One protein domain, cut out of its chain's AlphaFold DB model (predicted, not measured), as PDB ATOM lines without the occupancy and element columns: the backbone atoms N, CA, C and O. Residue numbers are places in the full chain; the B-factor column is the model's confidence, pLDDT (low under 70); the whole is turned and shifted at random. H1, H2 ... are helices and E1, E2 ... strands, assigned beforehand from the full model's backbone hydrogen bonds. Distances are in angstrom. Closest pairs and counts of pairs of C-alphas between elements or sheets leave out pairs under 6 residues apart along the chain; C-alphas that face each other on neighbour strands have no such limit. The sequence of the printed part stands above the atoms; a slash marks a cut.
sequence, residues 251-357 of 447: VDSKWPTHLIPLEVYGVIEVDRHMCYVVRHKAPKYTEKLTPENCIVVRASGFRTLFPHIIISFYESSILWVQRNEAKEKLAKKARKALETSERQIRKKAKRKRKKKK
ATOM      1  N   VAL A 251      -4.436 -86.800 -34.585       56.47
ATOM      2  CA  VAL A 251      -5.578 -85.903 -34.733       56.47
ATOM      3  C   VAL A 251      -5.132 -84.554 -34.189       56.47
ATOM      4  O   VAL A 251      -5.201 -84.304 -32.981       56.47
ATOM      5  N   ASP A 252      -4.653 -83.691 -35.078       60.28
ATOM      6  CA  ASP A 252      -4.173 -82.370 -34.696       60.28
ATOM      7  C   ASP A 252      -5.310 -81.566 -34.052       60.28
ATOM      8  O   ASP A 252      -6.412 -81.418 -34.595       60.28
ATOM      9  N   SER A 253      -5.050 -81.043 -32.850       63.41
ATOM     10  CA  SER A 253      -6.031 -80.233 -32.115       63.41
ATOM     11  C   SER A 253      -6.041 -78.763 -32.553       63.41
ATOM     12  O   SER A 253      -6.916 -78.011 -32.123       63.41
ATOM     13  N   LYS A 254      -5.063 -78.354 -33.369       68.56
ATOM     14  CA  LYS A 254      -4.918 -77.040 -34.005       68.56
ATOM     15  C   LYS A 254      -4.249 -77.256 -35.360       68.56
ATOM     16  O   LYS A 254      -3.347 -78.078 -35.455       68.56
ATOM     17  N   TRP A 255      -4.660 -76.517 -36.384       81.44
ATOM     18  CA  TRP A 255      -4.027 -76.622 -37.697       81.44
ATOM     19  C   TRP A 255      -2.588 -76.061 -37.678       81.44
ATOM     20  O   TRP A 255      -2.387 -74.970 -37.132       81.44
ATOM     21  N   PRO A 256      -1.586 -76.746 -38.263       80.62
ATOM     22  CA  PRO A 256      -0.219 -76.233 -38.355       80.62
ATOM     23  C   PRO A 256      -0.126 -75.008 -39.278       80.62
ATOM     24  O   PRO A 256      -0.430 -75.069 -40.467       80.62
ATOM     25  N   THR A 257       0.369 -73.892 -38.739       78.62
ATOM     26  CA  THR A 257       0.418 -72.571 -39.405       78.62
ATOM     27  C   THR A 257       1.235 -72.513 -40.697       78.62
ATOM     28  O   THR A 257       1.056 -71.588 -41.482       78.62
ATOM     29  N   HIS A 258       2.128 -73.476 -40.930       76.69
ATOM     30  CA  HIS A 258       2.989 -73.542 -42.114       76.69
ATOM     31  C   HIS A 258       2.382 -74.345 -43.279       76.69
ATOM     32  O   HIS A 258       2.993 -74.421 -44.343       76.69
ATOM     33  N   LEU A 259       1.201 -74.953 -43.100       85.25
ATOM     34  CA  LEU A 259       0.510 -75.713 -44.143       85.25
ATOM     35  C   LEU A 259      -0.764 -74.995 -44.586       85.25
ATOM     36  O   LEU A 259      -1.494 -74.428 -43.778       85.25
ATOM     37  N   ILE A 260      -1.058 -75.066 -45.882       85.31
ATOM     38  CA  ILE A 260      -2.282 -74.512 -46.470       85.31
ATOM     39  C   ILE A 260      -3.258 -75.677 -46.687       85.31
ATOM     40  O   ILE A 260      -2.920 -76.570 -47.472       85.31
ATOM     41  N   PRO A 261      -4.426 -75.718 -46.020       88.62
ATOM     42  CA  PRO A 261      -5.453 -76.713 -46.308       88.62
ATOM     43  C   PRO A 261      -6.081 -76.426 -47.678       88.62
ATOM     44  O   PRO A 261      -6.224 -75.270 -48.068       88.62
ATOM     45  N   LEU A 262      -6.431 -77.481 -48.413       88.25
ATOM     46  CA  LEU A 262      -6.976 -77.391 -49.771       88.25
ATOM     47  C   LEU A 262      -8.416 -77.906 -49.836       88.25
ATOM     48  O   LEU A 262      -9.301 -77.199 -50.299       88.25
ATOM     49  N   GLU A 263      -8.660 -79.124 -49.352       87.69
ATOM     50  CA  GLU A 263      -9.998 -79.718 -49.313       87.69
ATOM     51  C   GLU A 263     -10.135 -80.719 -48.159       87.69
ATOM     52  O   GLU A 263      -9.153 -81.308 -47.694       87.69
ATOM     53  N   VAL A 264     -11.377 -80.964 -47.742       89.31
ATOM     54  CA  VAL A 264     -11.735 -82.129 -46.927       89.31
ATOM     55  C   VAL A 264     -12.026 -83.300 -47.872       89.31
ATOM     56  O   VAL A 264     -12.869 -83.185 -48.757       89.31
ATOM     57  N   TYR A 265     -11.356 -84.440 -47.686       83.31
ATOM     58  CA  TYR A 265     -11.645 -85.675 -48.438       83.31
ATOM     59  C   TYR A 265     -12.775 -86.496 -47.817       83.31
ATOM     60  O   TYR A 265     -13.417 -87.289 -48.505       83.31
ATOM     61  N   GLY A 266     -13.011 -86.333 -46.517       84.06
ATOM     62  CA  GLY A 266     -14.083 -87.022 -45.820       84.06
ATOM     63  C   GLY A 266     -14.102 -86.748 -44.323       84.06
ATOM     64  O   GLY A 266     -13.154 -86.215 -43.739       84.06
ATOM     65  N   VAL A 267     -15.204 -87.161 -43.705       87.69
ATOM     66  CA  VAL A 267     -15.392 -87.194 -42.255       87.69
ATOM     67  C   VAL A 267     -15.053 -88.591 -41.746       87.69
ATOM     68  O   VAL A 267     -15.468 -89.585 -42.342       87.69
ATOM     69  N   ILE A 268     -14.345 -88.671 -40.621       83.19
ATOM     70  CA  ILE A 268     -14.154 -89.913 -39.866       83.19
ATOM     71  C   ILE A 268     -14.460 -89.685 -38.383       83.19
ATOM     72  O   ILE A 268     -14.215 -88.610 -37.841       83.19
ATOM     73  N   GLU A 269     -14.990 -90.705 -37.717       82.06
ATOM     74  CA  GLU A 269     -15.177 -90.713 -36.265       82.06
ATOM     75  C   GLU A 269     -14.008 -91.446 -35.593       82.06
ATOM     76  O   GLU A 269     -13.681 -92.575 -35.974       82.06
ATOM     77  N   VAL A 270     -13.385 -90.800 -34.601       75.75
ATOM     78  CA  VAL A 270     -12.250 -91.320 -33.820       75.75
ATOM     79  C   VAL A 270     -12.523 -91.057 -32.337       75.75
ATOM     80  O   VAL A 270     -12.746 -89.911 -31.957       75.75
ATOM     81  N   ASP A 271     -12.545 -92.101 -31.499       70.50
ATOM     82  CA  ASP A 271     -12.852 -92.029 -30.053       70.50
ATOM     83  C   ASP A 271     -14.110 -91.175 -29.714       70.50
ATOM     84  O   ASP A 271     -14.138 -90.432 -28.735       70.50
ATOM     85  N   ARG A 272     -15.182 -91.310 -30.518       74.25
ATOM     86  CA  ARG A 272     -16.455 -90.542 -30.457       74.25
ATOM     87  C   ARG A 272     -16.347 -89.048 -30.792       74.25
ATOM     88  O   ARG A 272     -17.294 -88.290 -30.586       74.25
ATOM     89  N   HIS A 273     -15.226 -88.612 -31.362       76.19
ATOM     90  CA  HIS A 273     -15.061 -87.271 -31.912       76.19
ATOM     91  C   HIS A 273     -15.079 -87.287 -33.443       76.19
ATOM     92  O   HIS A 273     -14.337 -88.022 -34.098       76.19
ATOM     93  N   MET A 274     -15.897 -86.407 -34.018       84.56
ATOM     94  CA  MET A 274     -15.899 -86.120 -35.450       84.56
ATOM     95  C   MET A 274     -14.580 -85.440 -35.844       84.56
ATOM     96  O   MET A 274     -14.182 -84.433 -35.246       84.56
ATOM     97  N   CYS A 275     -13.910 -85.979 -36.857       87.62
ATOM     98  CA  CYS A 275     -12.651 -85.476 -37.392       87.62
ATOM     99  C   CYS A 275     -12.733 -85.357 -38.921       87.62
ATOM    100  O   CYS A 275     -13.425 -86.136 -39.580       87.62
ATOM    101  N   TYR A 276     -12.011 -84.395 -39.488       88.44
ATOM    102  CA  TYR A 276     -11.886 -84.226 -40.935       88.44
ATOM    103  C   TYR A 276     -10.558 -84.802 -41.419       88.44
ATOM    104  O   TYR A 276      -9.524 -84.572 -40.791       88.44
ATOM    105  N   VAL A 277     -10.582 -85.515 -42.547       87.38
ATOM    106  CA  VAL A 277      -9.381 -85.863 -43.317       87.38
ATOM    107  C   VAL A 277      -9.133 -84.718 -44.296       87.38
ATOM    108  O   VAL A 277      -9.897 -84.548 -45.248       87.38
ATOM    109  N   VAL A 278      -8.107 -83.908 -44.042       87.31
ATOM    110  CA  VAL A 278      -7.823 -82.671 -44.784       87.31
ATOM    111  C   VAL A 278      -6.573 -82.864 -45.636       87.31
ATOM    112  O   VAL A 278      -5.523 -83.245 -45.112       87.31
ATOM    113  N   ARG A 279      -6.662 -82.584 -46.940       86.31
ATOM    114  CA  ARG A 279      -5.485 -82.483 -47.815       86.31
ATOM    115  C   ARG A 279      -4.875 -81.098 -47.667       86.31
ATOM    116  O   ARG A 279      -5.597 -80.103 -47.744       86.31
ATOM    117  N   HIS A 280      -3.561 -81.025 -47.503       86.69
ATOM    118  CA  HIS A 280      -2.820 -79.765 -47.541       86.69
ATOM    119  C   HIS A 280      -1.958 -79.654 -48.797       86.69
ATOM    120  O   HIS A 280      -1.695 -80.632 -49.501       86.69
ATOM    121  N   LYS A 281      -1.483 -78.439 -49.074       82.69
ATOM    122  CA  LYS A 281      -0.452 -78.202 -50.081       82.69
ATOM    123  C   LYS A 281       0.826 -78.942 -49.666       82.69
ATOM    124  O   LYS A 281       1.367 -78.702 -48.587       82.69
ATOM    125  N   ALA A 282       1.278 -79.856 -50.519       76.31
ATOM    126  CA  ALA A 282       2.531 -80.591 -50.377       76.31
ATOM    127  C   ALA A 282       3.628 -79.957 -51.256       76.31
ATOM    128  O   ALA A 282       3.298 -79.330 -52.267       76.31
ATOM    129  N   PRO A 283       4.925 -80.124 -50.924       70.88
ATOM    130  CA  PRO A 283       6.025 -79.564 -51.715       70.88
ATOM    131  C   PRO A 283       6.153 -80.200 -53.109       70.88
ATOM    132  O   PRO A 283       6.646 -79.559 -54.032       70.88
ATOM    133  N   LYS A 284       5.677 -81.439 -53.286       71.31
ATOM    134  CA  LYS A 284       5.495 -82.083 -54.594       71.31
ATOM    135  C   LYS A 284       4.002 -82.132 -54.910       71.31
ATOM    136  O   LYS A 284       3.246 -82.765 -54.169       71.31
ATOM    137  N   TYR A 285       3.578 -81.483 -55.997       65.81
ATOM    138  CA  TYR A 285       2.177 -81.517 -56.418       65.81
ATOM    139  C   TYR A 285       1.767 -82.958 -56.737       65.81
ATOM    140  O   TYR A 285       2.275 -83.582 -57.664       65.81
ATOM    141  N   THR A 286       0.870 -83.490 -55.916       66.19
ATOM    142  CA  THR A 286       0.373 -84.860 -55.986       66.19
ATOM    143  C   THR A 286      -1.132 -84.823 -55.765       66.19
ATOM    144  O   THR A 286      -1.613 -84.471 -54.692       66.19
ATOM    145  N   GLU A 287      -1.886 -85.151 -56.812       64.06
ATOM    146  CA  GLU A 287      -3.350 -85.259 -56.759       64.06
ATOM    147  C   GLU A 287      -3.796 -86.514 -55.986       64.06
ATOM    148  O   GLU A 287      -4.824 -86.528 -55.308       64.06
ATOM    149  N   LYS A 288      -2.972 -87.570 -56.033       67.00
ATOM    150  CA  LYS A 288      -3.152 -88.783 -55.233       67.00
ATOM    151  C   LYS A 288      -2.891 -88.470 -53.757       67.00
ATOM    152  O   LYS A 288      -1.853 -87.914 -53.405       67.00
ATOM    153  N   LEU A 289      -3.822 -88.874 -52.897       65.00
ATOM    154  CA  LEU A 289      -3.717 -88.688 -51.452       65.00
ATOM    155  C   LEU A 289      -2.632 -89.608 -50.872       65.00
ATOM    156  O   LEU A 289      -2.695 -90.831 -51.037       65.00
ATOM    157  N   THR A 290      -1.649 -89.026 -50.193       68.06
ATOM    158  CA  THR A 290      -0.545 -89.727 -49.529       68.06
ATOM    159  C   THR A 290      -0.574 -89.440 -48.025       68.06
ATOM    160  O   THR A 290      -1.143 -88.435 -47.603       68.06
ATOM    161  N   PRO A 291       0.077 -90.263 -47.182       64.88
ATOM    162  CA  PRO A 291       0.247 -89.942 -45.761       64.88
ATOM    163  C   PRO A 291       1.038 -88.646 -45.494       64.88
ATOM    164  O   PRO A 291       1.067 -88.186 -44.361       64.88
ATOM    165  N   GLU A 292       1.688 -88.078 -46.516       66.31
ATOM    166  CA  GLU A 292       2.532 -86.877 -46.444       66.31
ATOM    167  C   GLU A 292       1.818 -85.598 -46.919       66.31
ATOM    168  O   GLU A 292       2.346 -84.503 -46.737       66.31
ATOM    169  N   ASN A 293       0.648 -85.723 -47.561       77.94
ATOM    170  CA  ASN A 293      -0.175 -84.590 -48.006       77.94
ATOM    171  C   ASN A 293      -1.517 -84.483 -47.260       77.94
ATOM    172  O   ASN A 293      -2.384 -83.697 -47.653       77.94
ATOM    173  N   CYS A 294      -1.680 -85.248 -46.175       79.81
ATOM    174  CA  CYS A 294      -2.922 -85.354 -45.425       79.81
ATOM    175  C   CYS A 294      -2.733 -85.303 -43.908       79.81
ATOM    176  O   CYS A 294      -1.903 -86.015 -43.348       79.81
ATOM    177  N   ILE A 295      -3.596 -84.534 -43.242       82.81
ATOM    178  CA  ILE A 295      -3.681 -84.435 -41.782       82.81
ATOM    179  C   ILE A 295      -5.120 -84.729 -41.357       82.81
ATOM    180  O   ILE A 295      -6.077 -84.331 -42.027       82.81
ATOM    181  N   VAL A 296      -5.281 -85.428 -40.233       82.69
ATOM    182  CA  VAL A 296      -6.582 -85.593 -39.579       82.69
ATOM    183  C   VAL A 296      -6.704 -84.556 -38.469       82.69
ATOM    184  O   VAL A 296      -5.792 -84.390 -37.665       82.69
ATOM    185  N   VAL A 297      -7.827 -83.840 -38.435       85.31
ATOM    186  CA  VAL A 297      -8.036 -82.682 -37.549       85.31
ATOM    187  C   VAL A 297      -9.359 -82.837 -36.809       85.31
ATOM    188  O   VAL A 297     -10.366 -83.213 -37.419       85.31
ATOM    189  N   ARG A 298      -9.404 -82.512 -35.511       84.69
ATOM    190  CA  ARG A 298     -10.671 -82.538 -34.753       84.69
ATOM    191  C   ARG A 298     -11.630 -81.467 -35.290       84.69
ATOM    192  O   ARG A 298     -11.264 -80.294 -35.392       84.69
ATOM    193  N   ALA A 299     -12.877 -81.844 -35.582       84.62
ATOM    194  CA  ALA A 299     -13.831 -80.967 -36.267       84.62
ATOM    195  C   ALA A 299     -14.113 -79.649 -35.524       84.62
ATOM    196  O   ALA A 299     -14.290 -78.620 -36.170       84.62
ATOM    197  N   SER A 300     -14.100 -79.657 -34.186       77.69
ATOM    198  CA  SER A 300     -14.337 -78.462 -33.363       77.69
ATOM    199  C   SER A 300     -13.307 -77.346 -33.576       77.69
ATOM    200  O   SER A 300     -13.675 -76.179 -33.523       77.69
ATOM    201  N   GLY A 301     -12.041 -77.688 -33.845       78.81
ATOM    202  CA  GLY A 301     -10.983 -76.710 -34.128       78.81
ATOM    203  C   GLY A 301     -10.880 -76.334 -35.608       78.81
ATOM    204  O   GLY A 301     -10.504 -75.213 -35.931       78.81
ATOM    205  N   PHE A 302     -11.228 -77.244 -36.523       85.50
ATOM    206  CA  PHE A 302     -11.144 -76.966 -37.962       85.50
ATOM    207  C   PHE A 302     -12.295 -76.069 -38.456       85.50
ATOM    208  O   PHE A 302     -12.074 -75.210 -39.308       85.50
ATOM    209  N   ARG A 303     -13.503 -76.210 -37.878       87.06
ATOM    210  CA  ARG A 303     -14.705 -75.423 -38.237       87.06
ATOM    211  C   ARG A 303     -14.545 -73.916 -38.081       87.06
ATOM    212  O   ARG A 303     -15.060 -73.178 -38.911       87.06
ATOM    213  N   THR A 304     -13.841 -73.468 -37.047       83.56
ATOM    214  CA  THR A 304     -13.628 -72.038 -36.780       83.56
ATOM    215  C   THR A 304     -12.493 -71.439 -37.607       83.56
ATOM    216  O   THR A 304     -12.522 -70.247 -37.888       83.56
ATOM    217  N   LEU A 305     -11.509 -72.247 -38.017       83.12
ATOM    218  CA  LEU A 305     -10.346 -71.789 -38.785       83.12
ATOM    219  C   LEU A 305     -10.591 -71.785 -40.303       83.12
ATOM    220  O   LEU A 305     -10.184 -70.845 -40.982       83.12
ATOM    221  N   PHE A 306     -11.254 -72.813 -40.843       88.75
ATOM    222  CA  PHE A 306     -11.425 -72.998 -42.293       88.75
ATOM    223  C   PHE A 306     -12.876 -73.334 -42.694       88.75
ATOM    224  O   PHE A 306     -13.110 -74.331 -43.385       88.75
ATOM    225  N   PRO A 307     -13.875 -72.513 -42.298       89.94
ATOM    226  CA  PRO A 307     -15.285 -72.789 -42.579       89.94
ATOM    227  C   PRO A 307     -15.569 -72.929 -44.080       89.94
ATOM    228  O   PRO A 307     -16.280 -73.845 -44.472       89.94
ATOM    229  N   HIS A 308     -14.952 -72.103 -44.932       86.88
ATOM    230  CA  HIS A 308     -15.150 -72.123 -46.386       86.88
ATOM    231  C   HIS A 308     -14.783 -73.470 -47.043       86.88
ATOM    232  O   HIS A 308     -15.485 -73.920 -47.945       86.88
ATOM    233  N   ILE A 309     -13.742 -74.161 -46.562       90.00
ATOM    234  CA  ILE A 309     -13.334 -75.480 -47.087       90.00
ATOM    235  C   ILE A 309     -14.347 -76.562 -46.686       90.00
ATOM    236  O   ILE A 309     -14.644 -77.477 -47.452       90.00
ATOM    237  N   ILE A 310     -14.895 -76.451 -45.475       89.94
ATOM    238  CA  ILE A 310     -15.880 -77.389 -44.927       89.94
ATOM    239  C   ILE A 310     -17.247 -77.180 -45.589       89.94
ATOM    240  O   ILE A 310     -17.923 -78.158 -45.903       89.94
ATOM    241  N   ILE A 311     -17.622 -75.922 -45.840       88.81
ATOM    242  CA  ILE A 311     -18.806 -75.535 -46.613       88.81
ATOM    243  C   ILE A 311     -18.693 -76.119 -48.024       88.81
ATOM    244  O   ILE A 311     -19.528 -76.939 -48.377       88.81
ATOM    245  N   SER A 312     -17.603 -75.852 -48.754       84.88
ATOM    246  CA  SER A 312     -17.382 -76.403 -50.101       84.88
ATOM    247  C   SER A 312     -17.439 -77.940 -50.154       84.88
ATOM    248  O   SER A 312     -18.018 -78.518 -51.078       84.88
ATOM    249  N   PHE A 313     -16.905 -78.630 -49.139       87.12
ATOM    250  CA  PHE A 313     -17.022 -80.086 -49.004       87.12
ATOM    251  C   PHE A 313     -18.473 -80.559 -48.806       87.12
ATOM    252  O   PHE A 313     -18.883 -81.547 -49.424       87.12
ATOM    253  N   TYR A 314     -19.256 -79.873 -47.969       85.25
ATOM    254  CA  TYR A 314     -20.662 -80.221 -47.766       85.25
ATOM    255  C   TYR A 314     -21.544 -79.810 -48.947       85.25
ATOM    256  O   TYR A 314     -22.389 -80.603 -49.332       85.25
ATOM    257  N   GLU A 315     -21.320 -78.667 -49.596       81.25
ATOM    258  CA  GLU A 315     -21.989 -78.274 -50.849       81.25
ATOM    259  C   GLU A 315     -21.780 -79.339 -51.936       81.25
ATOM    260  O   GLU A 315     -22.745 -79.827 -52.526       81.25
ATOM    261  N   SER A 316     -20.536 -79.815 -52.084       71.69
ATOM    262  CA  SER A 316     -20.165 -80.949 -52.952       71.69
ATOM    263  C   SER A 316     -20.799 -82.294 -52.548       71.69
ATOM    264  O   SER A 316     -20.633 -83.281 -53.260       71.69
ATOM    265  N   SER A 317     -21.486 -82.354 -51.402       66.25
ATOM    266  CA  SER A 317     -22.142 -83.545 -50.841       66.25
ATOM    267  C   SER A 317     -23.661 -83.380 -50.631       66.25
ATOM    268  O   SER A 317     -24.334 -84.360 -50.316       66.25
ATOM    269  N   ILE A 318     -24.201 -82.161 -50.761       65.31
ATOM    270  CA  ILE A 318     -25.620 -81.813 -50.546       65.31
ATOM    271  C   ILE A 318     -26.451 -82.090 -51.804       65.31
ATOM    272  O   ILE A 318     -27.625 -82.452 -51.712       65.31
ATOM    273  N   LEU A 319     -25.837 -81.988 -52.984       53.69
ATOM    274  CA  LEU A 319     -26.413 -82.552 -54.198       53.69
ATOM    275  C   LEU A 319     -26.391 -84.082 -54.087       53.69
ATOM    276  O   LEU A 319     -25.328 -84.690 -53.991       53.69
ATOM    277  N   TRP A 320     -27.560 -84.720 -54.177       51.47
ATOM    278  CA  TRP A 320     -27.728 -86.185 -54.148       51.47
ATOM    279  C   TRP A 320     -27.229 -86.882 -55.436       51.47
ATOM    280  O   TRP A 320     -27.697 -87.954 -55.817       51.47
ATOM    281  N   VAL A 321     -26.271 -86.262 -56.127       53.66
ATOM    282  CA  VAL A 321     -25.724 -86.671 -57.418       53.66
ATOM    283  C   VAL A 321     -24.334 -87.257 -57.184       53.66
ATOM    284  O   VAL A 321     -23.366 -86.534 -56.997       53.66
ATOM    285  N   GLN A 322     -24.258 -88.590 -57.208       51.84
ATOM    286  CA  GLN A 322     -23.021 -89.380 -57.140       51.84
ATOM    287  C   GLN A 322     -22.157 -89.151 -55.883       51.84
ATOM    288  O   GLN A 322     -21.117 -88.495 -55.898       51.84
ATOM    289  N   ARG A 323     -22.531 -89.854 -54.805       56.34
ATOM    290  CA  ARG A 323     -21.657 -90.148 -53.658       56.34
ATOM    291  C   ARG A 323     -20.293 -90.648 -54.157       56.34
ATOM    292  O   ARG A 323     -20.192 -91.757 -54.676       56.34
ATOM    293  N   ASN A 324     -19.250 -89.833 -54.008       68.88
ATOM    294  CA  ASN A 324     -17.936 -90.113 -54.589       68.88
ATOM    295  C   ASN A 324     -17.224 -91.250 -53.833       68.88
ATOM    296  O   ASN A 324     -16.469 -91.028 -52.881       68.88
ATOM    297  N   GLU A 325     -17.469 -92.490 -54.270       74.12
ATOM    298  CA  GLU A 325     -16.905 -93.689 -53.650       74.12
ATOM    299  C   GLU A 325     -15.379 -93.671 -53.586       74.12
ATOM    300  O   GLU A 325     -14.815 -94.235 -52.652       74.12
ATOM    301  N   ALA A 326     -14.698 -93.042 -54.551       68.62
ATOM    302  CA  ALA A 326     -13.245 -92.951 -54.546       68.62
ATOM    303  C   ALA A 326     -12.758 -92.126 -53.347       68.62
ATOM    304  O   ALA A 326     -11.908 -92.609 -52.596       68.62
ATOM    305  N   LYS A 327     -13.346 -90.944 -53.091       69.75
ATOM    306  CA  LYS A 327     -13.031 -90.146 -51.891       69.75
ATOM    307  C   LYS A 327     -13.385 -90.896 -50.599       69.75
ATOM    308  O   LYS A 327     -12.573 -90.913 -49.677       69.75
ATOM    309  N   GLU A 328     -14.514 -91.609 -50.541       71.88
ATOM    310  CA  GLU A 328     -14.894 -92.382 -49.344       71.88
ATOM    311  C   GLU A 328     -13.976 -93.596 -49.085       71.88
ATOM    312  O   GLU A 328     -13.515 -93.801 -47.957       71.88
ATOM    313  N   LYS A 329     -13.667 -94.395 -50.115       77.38
ATOM    314  CA  LYS A 329     -12.717 -95.523 -50.040       77.38
ATOM    315  C   LYS A 329     -11.325 -95.027 -49.626       77.38
ATOM    316  O   LYS A 329     -10.648 -95.683 -48.832       77.38
ATOM    317  N   LEU A 330     -10.929 -93.841 -50.091       70.75
ATOM    318  CA  LEU A 330      -9.652 -93.210 -49.766       70.75
ATOM    319  C   LEU A 330      -9.614 -92.641 -48.336       70.75
ATOM    320  O   LEU A 330      -8.635 -92.877 -47.632       70.75
ATOM    321  N   ALA A 331     -10.692 -92.021 -47.847       70.31
ATOM    322  CA  ALA A 331     -10.831 -91.620 -46.442       70.31
ATOM    323  C   ALA A 331     -10.820 -92.838 -45.493       70.31
ATOM    324  O   ALA A 331     -10.164 -92.814 -44.449       70.31
ATOM    325  N   LYS A 332     -11.457 -93.954 -45.885       76.38
ATOM    326  CA  LYS A 332     -11.375 -95.242 -45.169       76.38
ATOM    327  C   LYS A 332      -9.955 -95.830 -45.183       76.38
ATOM    328  O   LYS A 332      -9.514 -96.368 -44.167       76.38
ATOM    329  N   LYS A 333      -9.206 -95.698 -46.287       79.94
ATOM    330  CA  LYS A 333      -7.786 -96.095 -46.367       79.94
ATOM    331  C   LYS A 333      -6.899 -95.220 -45.474       79.94
ATOM    332  O   LYS A 333      -6.081 -95.766 -44.735       79.94
ATOM    333  N   ALA A 334      -7.103 -93.902 -45.487       70.44
ATOM    334  CA  ALA A 334      -6.419 -92.962 -44.601       70.44
ATOM    335  C   ALA A 334      -6.673 -93.318 -43.128       70.44
ATOM    336  O   ALA A 334      -5.719 -93.486 -42.377       70.44
ATOM    337  N   ARG A 335      -7.933 -93.574 -42.743       72.38
ATOM    338  CA  ARG A 335      -8.298 -94.059 -41.401       72.38
ATOM    339  C   ARG A 335      -7.571 -95.356 -41.012       72.38
ATOM    340  O   ARG A 335      -7.023 -95.417 -39.918       72.38
ATOM    341  N   LYS A 336      -7.500 -96.370 -41.884       78.25
ATOM    342  CA  LYS A 336      -6.750 -97.611 -41.580       78.25
ATOM    343  C   LYS A 336      -5.244 -97.355 -41.398       78.25
ATOM    344  O   LYS A 336      -4.622 -97.929 -40.505       78.25
ATOM    345  N   ALA A 337      -4.644 -96.477 -42.206       72.81
ATOM    346  CA  ALA A 337      -3.249 -96.063 -42.020       72.81
ATOM    347  C   ALA A 337      -3.050 -95.342 -40.668       72.81
ATOM    348  O   ALA A 337      -2.099 -95.636 -39.943       72.81
ATOM    349  N   LEU A 338      -4.002 -94.487 -40.291       67.56
ATOM    350  CA  LEU A 338      -4.059 -93.768 -39.018       67.56
ATOM    351  C   LEU A 338      -4.108 -94.729 -37.808       67.56
ATOM    352  O   LEU A 338      -3.280 -94.662 -36.902       67.56
ATOM    353  N   GLU A 339      -5.033 -95.691 -37.825       72.12
ATOM    354  CA  GLU A 339      -5.200 -96.701 -36.768       72.12
ATOM    355  C   GLU A 339      -3.958 -97.613 -36.635       72.12
ATOM    356  O   GLU A 339      -3.573 -98.018 -35.532       72.12
ATOM    357  N   THR A 340      -3.277 -97.926 -37.746       75.25
ATOM    358  CA  THR A 340      -2.040 -98.729 -37.700       75.25
ATOM    359  C   THR A 340      -0.837 -97.950 -37.163       75.25
ATOM    360  O   THR A 340      -0.040 -98.541 -36.421       75.25
ATOM    361  N   SER A 341      -0.710 -96.647 -37.446       67.25
ATOM    362  CA  SER A 341       0.356 -95.818 -36.868       67.25
ATOM    363  C   SER A 341       0.140 -95.594 -35.363       67.25
ATOM    364  O   SER A 341       1.091 -95.788 -34.598       67.25
ATOM    365  N   GLU A 342      -1.098 -95.367 -34.897       64.56
ATOM    366  CA  GLU A 342      -1.448 -95.350 -33.462       64.56
ATOM    367  C   GLU A 342      -1.017 -96.652 -32.775       64.56
ATOM    368  O   GLU A 342      -0.271 -96.642 -31.788       64.56
ATOM    369  N   ARG A 343      -1.376 -97.805 -33.358       72.25
ATOM    370  CA  ARG A 343      -0.987 -99.128 -32.843       72.25
ATOM    371  C   ARG A 343       0.538 -99.293 -32.765       72.25
ATOM    372  O   ARG A 343       1.026 -99.962 -31.846       72.25
ATOM    373  N   GLN A 344       1.310 -98.683 -33.671       72.12
ATOM    374  CA  GLN A 344       2.774 -98.646 -33.581       72.12
ATOM    375  C   GLN A 344       3.291 -97.698 -32.490       72.12
ATOM    376  O   GLN A 344       4.166 -98.100 -31.719       72.12
ATOM    377  N   ILE A 345       2.771 -96.471 -32.386       70.56
ATOM    378  CA  ILE A 345       3.181 -95.500 -31.356       70.56
ATOM    379  C   ILE A 345       2.868 -96.068 -29.964       70.56
ATOM    380  O   ILE A 345       3.742 -96.097 -29.096       70.56
ATOM    381  N   ARG A 346       1.693 -96.681 -29.777       71.44
ATOM    382  CA  ARG A 346       1.288 -97.372 -28.543       71.44
ATOM    383  C   ARG A 346       2.209 -98.548 -28.197       71.44
ATOM    384  O   ARG A 346       2.552 -98.732 -27.025       71.44
ATOM    385  N   LYS A 347       2.677 -99.322 -29.190       76.19
ATOM    386  CA  LYS A 347       3.731-100.347 -29.008       76.19
ATOM    387  C   LYS A 347       5.070 -99.710 -28.591       76.19
ATOM    388  O   LYS A 347       5.678-100.173 -27.623       76.19
ATOM    389  N   LYS A 348       5.517 -98.641 -29.264       73.06
ATOM    390  CA  LYS A 348       6.762 -97.902 -28.955       73.06
ATOM    391  C   LYS A 348       6.726 -97.315 -27.532       73.06
ATOM    392  O   LYS A 348       7.663 -97.527 -26.762       73.06
ATOM    393  N   ALA A 349       5.623 -96.684 -27.134       71.88
ATOM    394  CA  ALA A 349       5.414 -96.126 -25.799       71.88
ATOM    395  C   ALA A 349       5.377 -97.207 -24.700       71.88
ATOM    396  O   ALA A 349       6.032 -97.055 -23.666       71.88
ATOM    397  N   LYS A 350       4.714 -98.353 -24.937       75.06
ATOM    398  CA  LYS A 350       4.789 -99.520 -24.034       75.06
ATOM    399  C   LYS A 350       6.228-100.035 -23.872       75.06
ATOM    400  O   LYS A 350       6.632-100.332 -22.750       75.06
ATOM    401  N   ARG A 351       7.031-100.088 -24.949       76.81
ATOM    402  CA  ARG A 351       8.464-100.460 -24.881       76.81
ATOM    403  C   ARG A 351       9.288 -99.430 -24.087       76.81
ATOM    404  O   ARG A 351      10.065 -99.846 -23.231       76.81
ATOM    405  N   LYS A 352       9.066 -98.118 -24.275       73.38
ATOM    406  CA  LYS A 352       9.678 -97.051 -23.445       73.38
ATOM    407  C   LYS A 352       9.335 -97.219 -21.954       73.38
ATOM    408  O   LYS A 352      10.238 -97.207 -21.121       73.38
ATOM    409  N   ARG A 353       8.056 -97.438 -21.612       72.81
ATOM    410  CA  ARG A 353       7.596 -97.638 -20.217       72.81
ATOM    411  C   ARG A 353       8.139 -98.932 -19.592       72.81
ATOM    412  O   ARG A 353       8.450 -98.917 -18.408       72.81
ATOM    413  N   LYS A 354       8.325-100.016 -20.365       73.00
ATOM    414  CA  LYS A 354       9.036-101.223 -19.896       73.00
ATOM    415  C   LYS A 354      10.524-100.955 -19.637       73.00
ATOM    416  O   LYS A 354      10.988-101.293 -18.557       73.00
ATOM    417  N   LYS A 355      11.247-100.297 -20.558       72.19
ATOM    418  CA  LYS A 355      12.667 -99.938 -20.342       72.19
ATOM    419  C   LYS A 355      12.864 -99.057 -19.100       72.19
ATOM    420  O   LYS A 355      13.746 -99.349 -18.313       72.19
ATOM    421  N   LYS A 356      11.997 -98.060 -18.863       72.50
ATOM    422  CA  LYS A 356      12.025 -97.233 -17.634       72.50
ATOM    423  C   LYS A 356      11.675 -97.985 -16.333       72.50
ATOM    424  O   LYS A 356      11.868 -97.421 -15.265       72.50
ATOM    425  N   LYS A 357      11.122 -99.205 -16.402       72.12
ATOM    426  CA  LYS A 357      10.764-100.023 -15.225       72.12
ATOM    427  C   LYS A 357      11.818-101.062 -14.839       72.12
ATOM    428  O   LYS A 357      11.670-101.684 -13.794       72.12
TER     429      LYS A 357
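Overview. This is residues 251 to 357 of the 447 residues of the protein "Heterochromatin protein 1" of Folsomia candida (UniProt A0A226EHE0). A small, strongly twisted sheet of three strands, E1, E2 and E3, has helices over both faces: the short H1 and H2 over one, and the first part of the long helix H3 across the other. H3 then runs on past the sheet, and its far part, with residues 340 to 357 standing free, sticks out as a long arm that makes the length of the whole. The printed part has 107 residues, with three named strands followed by three named helices along the chain, E1 E2 E3 H1 H2 H3; the sheet's order is E1 E2 E3, all antiparallel, and the class is mixed, helices and strands. It is only just loose, close to compact, with a radius of gyration of the C-alphas of 15.7 A, and its C-alphas span 56 by 31 by 29 A.

Along the chain. E1, residues 261 to 270, begins with C-alpha 261 at (-5.453, -76.713, -46.308), measures 20.4 A from first to last C-alpha and bends by 72 degrees at residue 265. E2, residues 273 to 280, measures 21.2 A. E3, residues 294 to 298, measures 13.5 A. H1, residues 299 to 305, begins with C-alpha 299 at (-13.831, -80.967, -36.267) and measures 10.1 A. H2, residues 307 to 318, measures 15.9 A. H3, residues 325 to 355, measures 45.0 A and ends with C-alpha 355 at (12.667, -99.938, -20.342).

Arrangement. The three strands form a meander, each strand the antiparallel neighbour of the one before, with E1 and E3 as edge strands. E1 and E2 are a hairpin, with 153 degrees between their directions; N 265 and O 277 are 2.8 A apart and N 275 and O 268 also 2.8 A, both within hydrogen-bond range. E2 and E3 are a hairpin too, at 150 degrees, with N 276 and O 297 within hydrogen-bond range at 2.9 A. H3 is on the sheet at a height of 8.3 A and lies over E1 and, only just, over E2, with 3 of its C-alphas falling there. It runs across the strands, at 64 degrees to E1 on the local plane, and the closest C-alphas of E1 and H3 are those of Gly 266 and Ala 331, 5.7 A apart. E3 and H3 are near each other, with 6 pairs of C-alphas within 10 A. H1 and H2 are on the same face of the sheet, opposite to that of H3. H2 lies over E1 at a height of 8.8 A and runs across the strands, at 71 degrees to E1 on the local plane; the closest C-alphas of the two are those of Glu 263 and Ile 309, 5.8 A apart. H1 has a height of 8.3 A over the sheet, and its closest C-alphas with E2 are those of Cys 275 and Ala 299, 4.8 A apart. H1 and H2 are close but not clearly touching, with the C-alphas of Arg 303 and Ile 310 at 7.1 A, and H3 is apart from both. Every O i to N i+4 pair is within hydrogen-bond range in H2 and H3; in H1 it is 1 of 3, beside 2 of 4 O i to N i+3 pairs.

Size, cuts and confidence. The two C-alphas farthest apart, those of Val 321 and Lys 357, are 57.4 A apart. Residues 317 to 323 stand free as well; without the two free stretches the body has 82 residues and spans 27 by 27 by 26 A. The printed part has no cut. The link from E2 to E3, residues 281 to 293, is long. The mean pLDDT of the printed part is 75.9, and 25 residues are under 70, among them 251 to 254, 285 to 292 and 317 to 324.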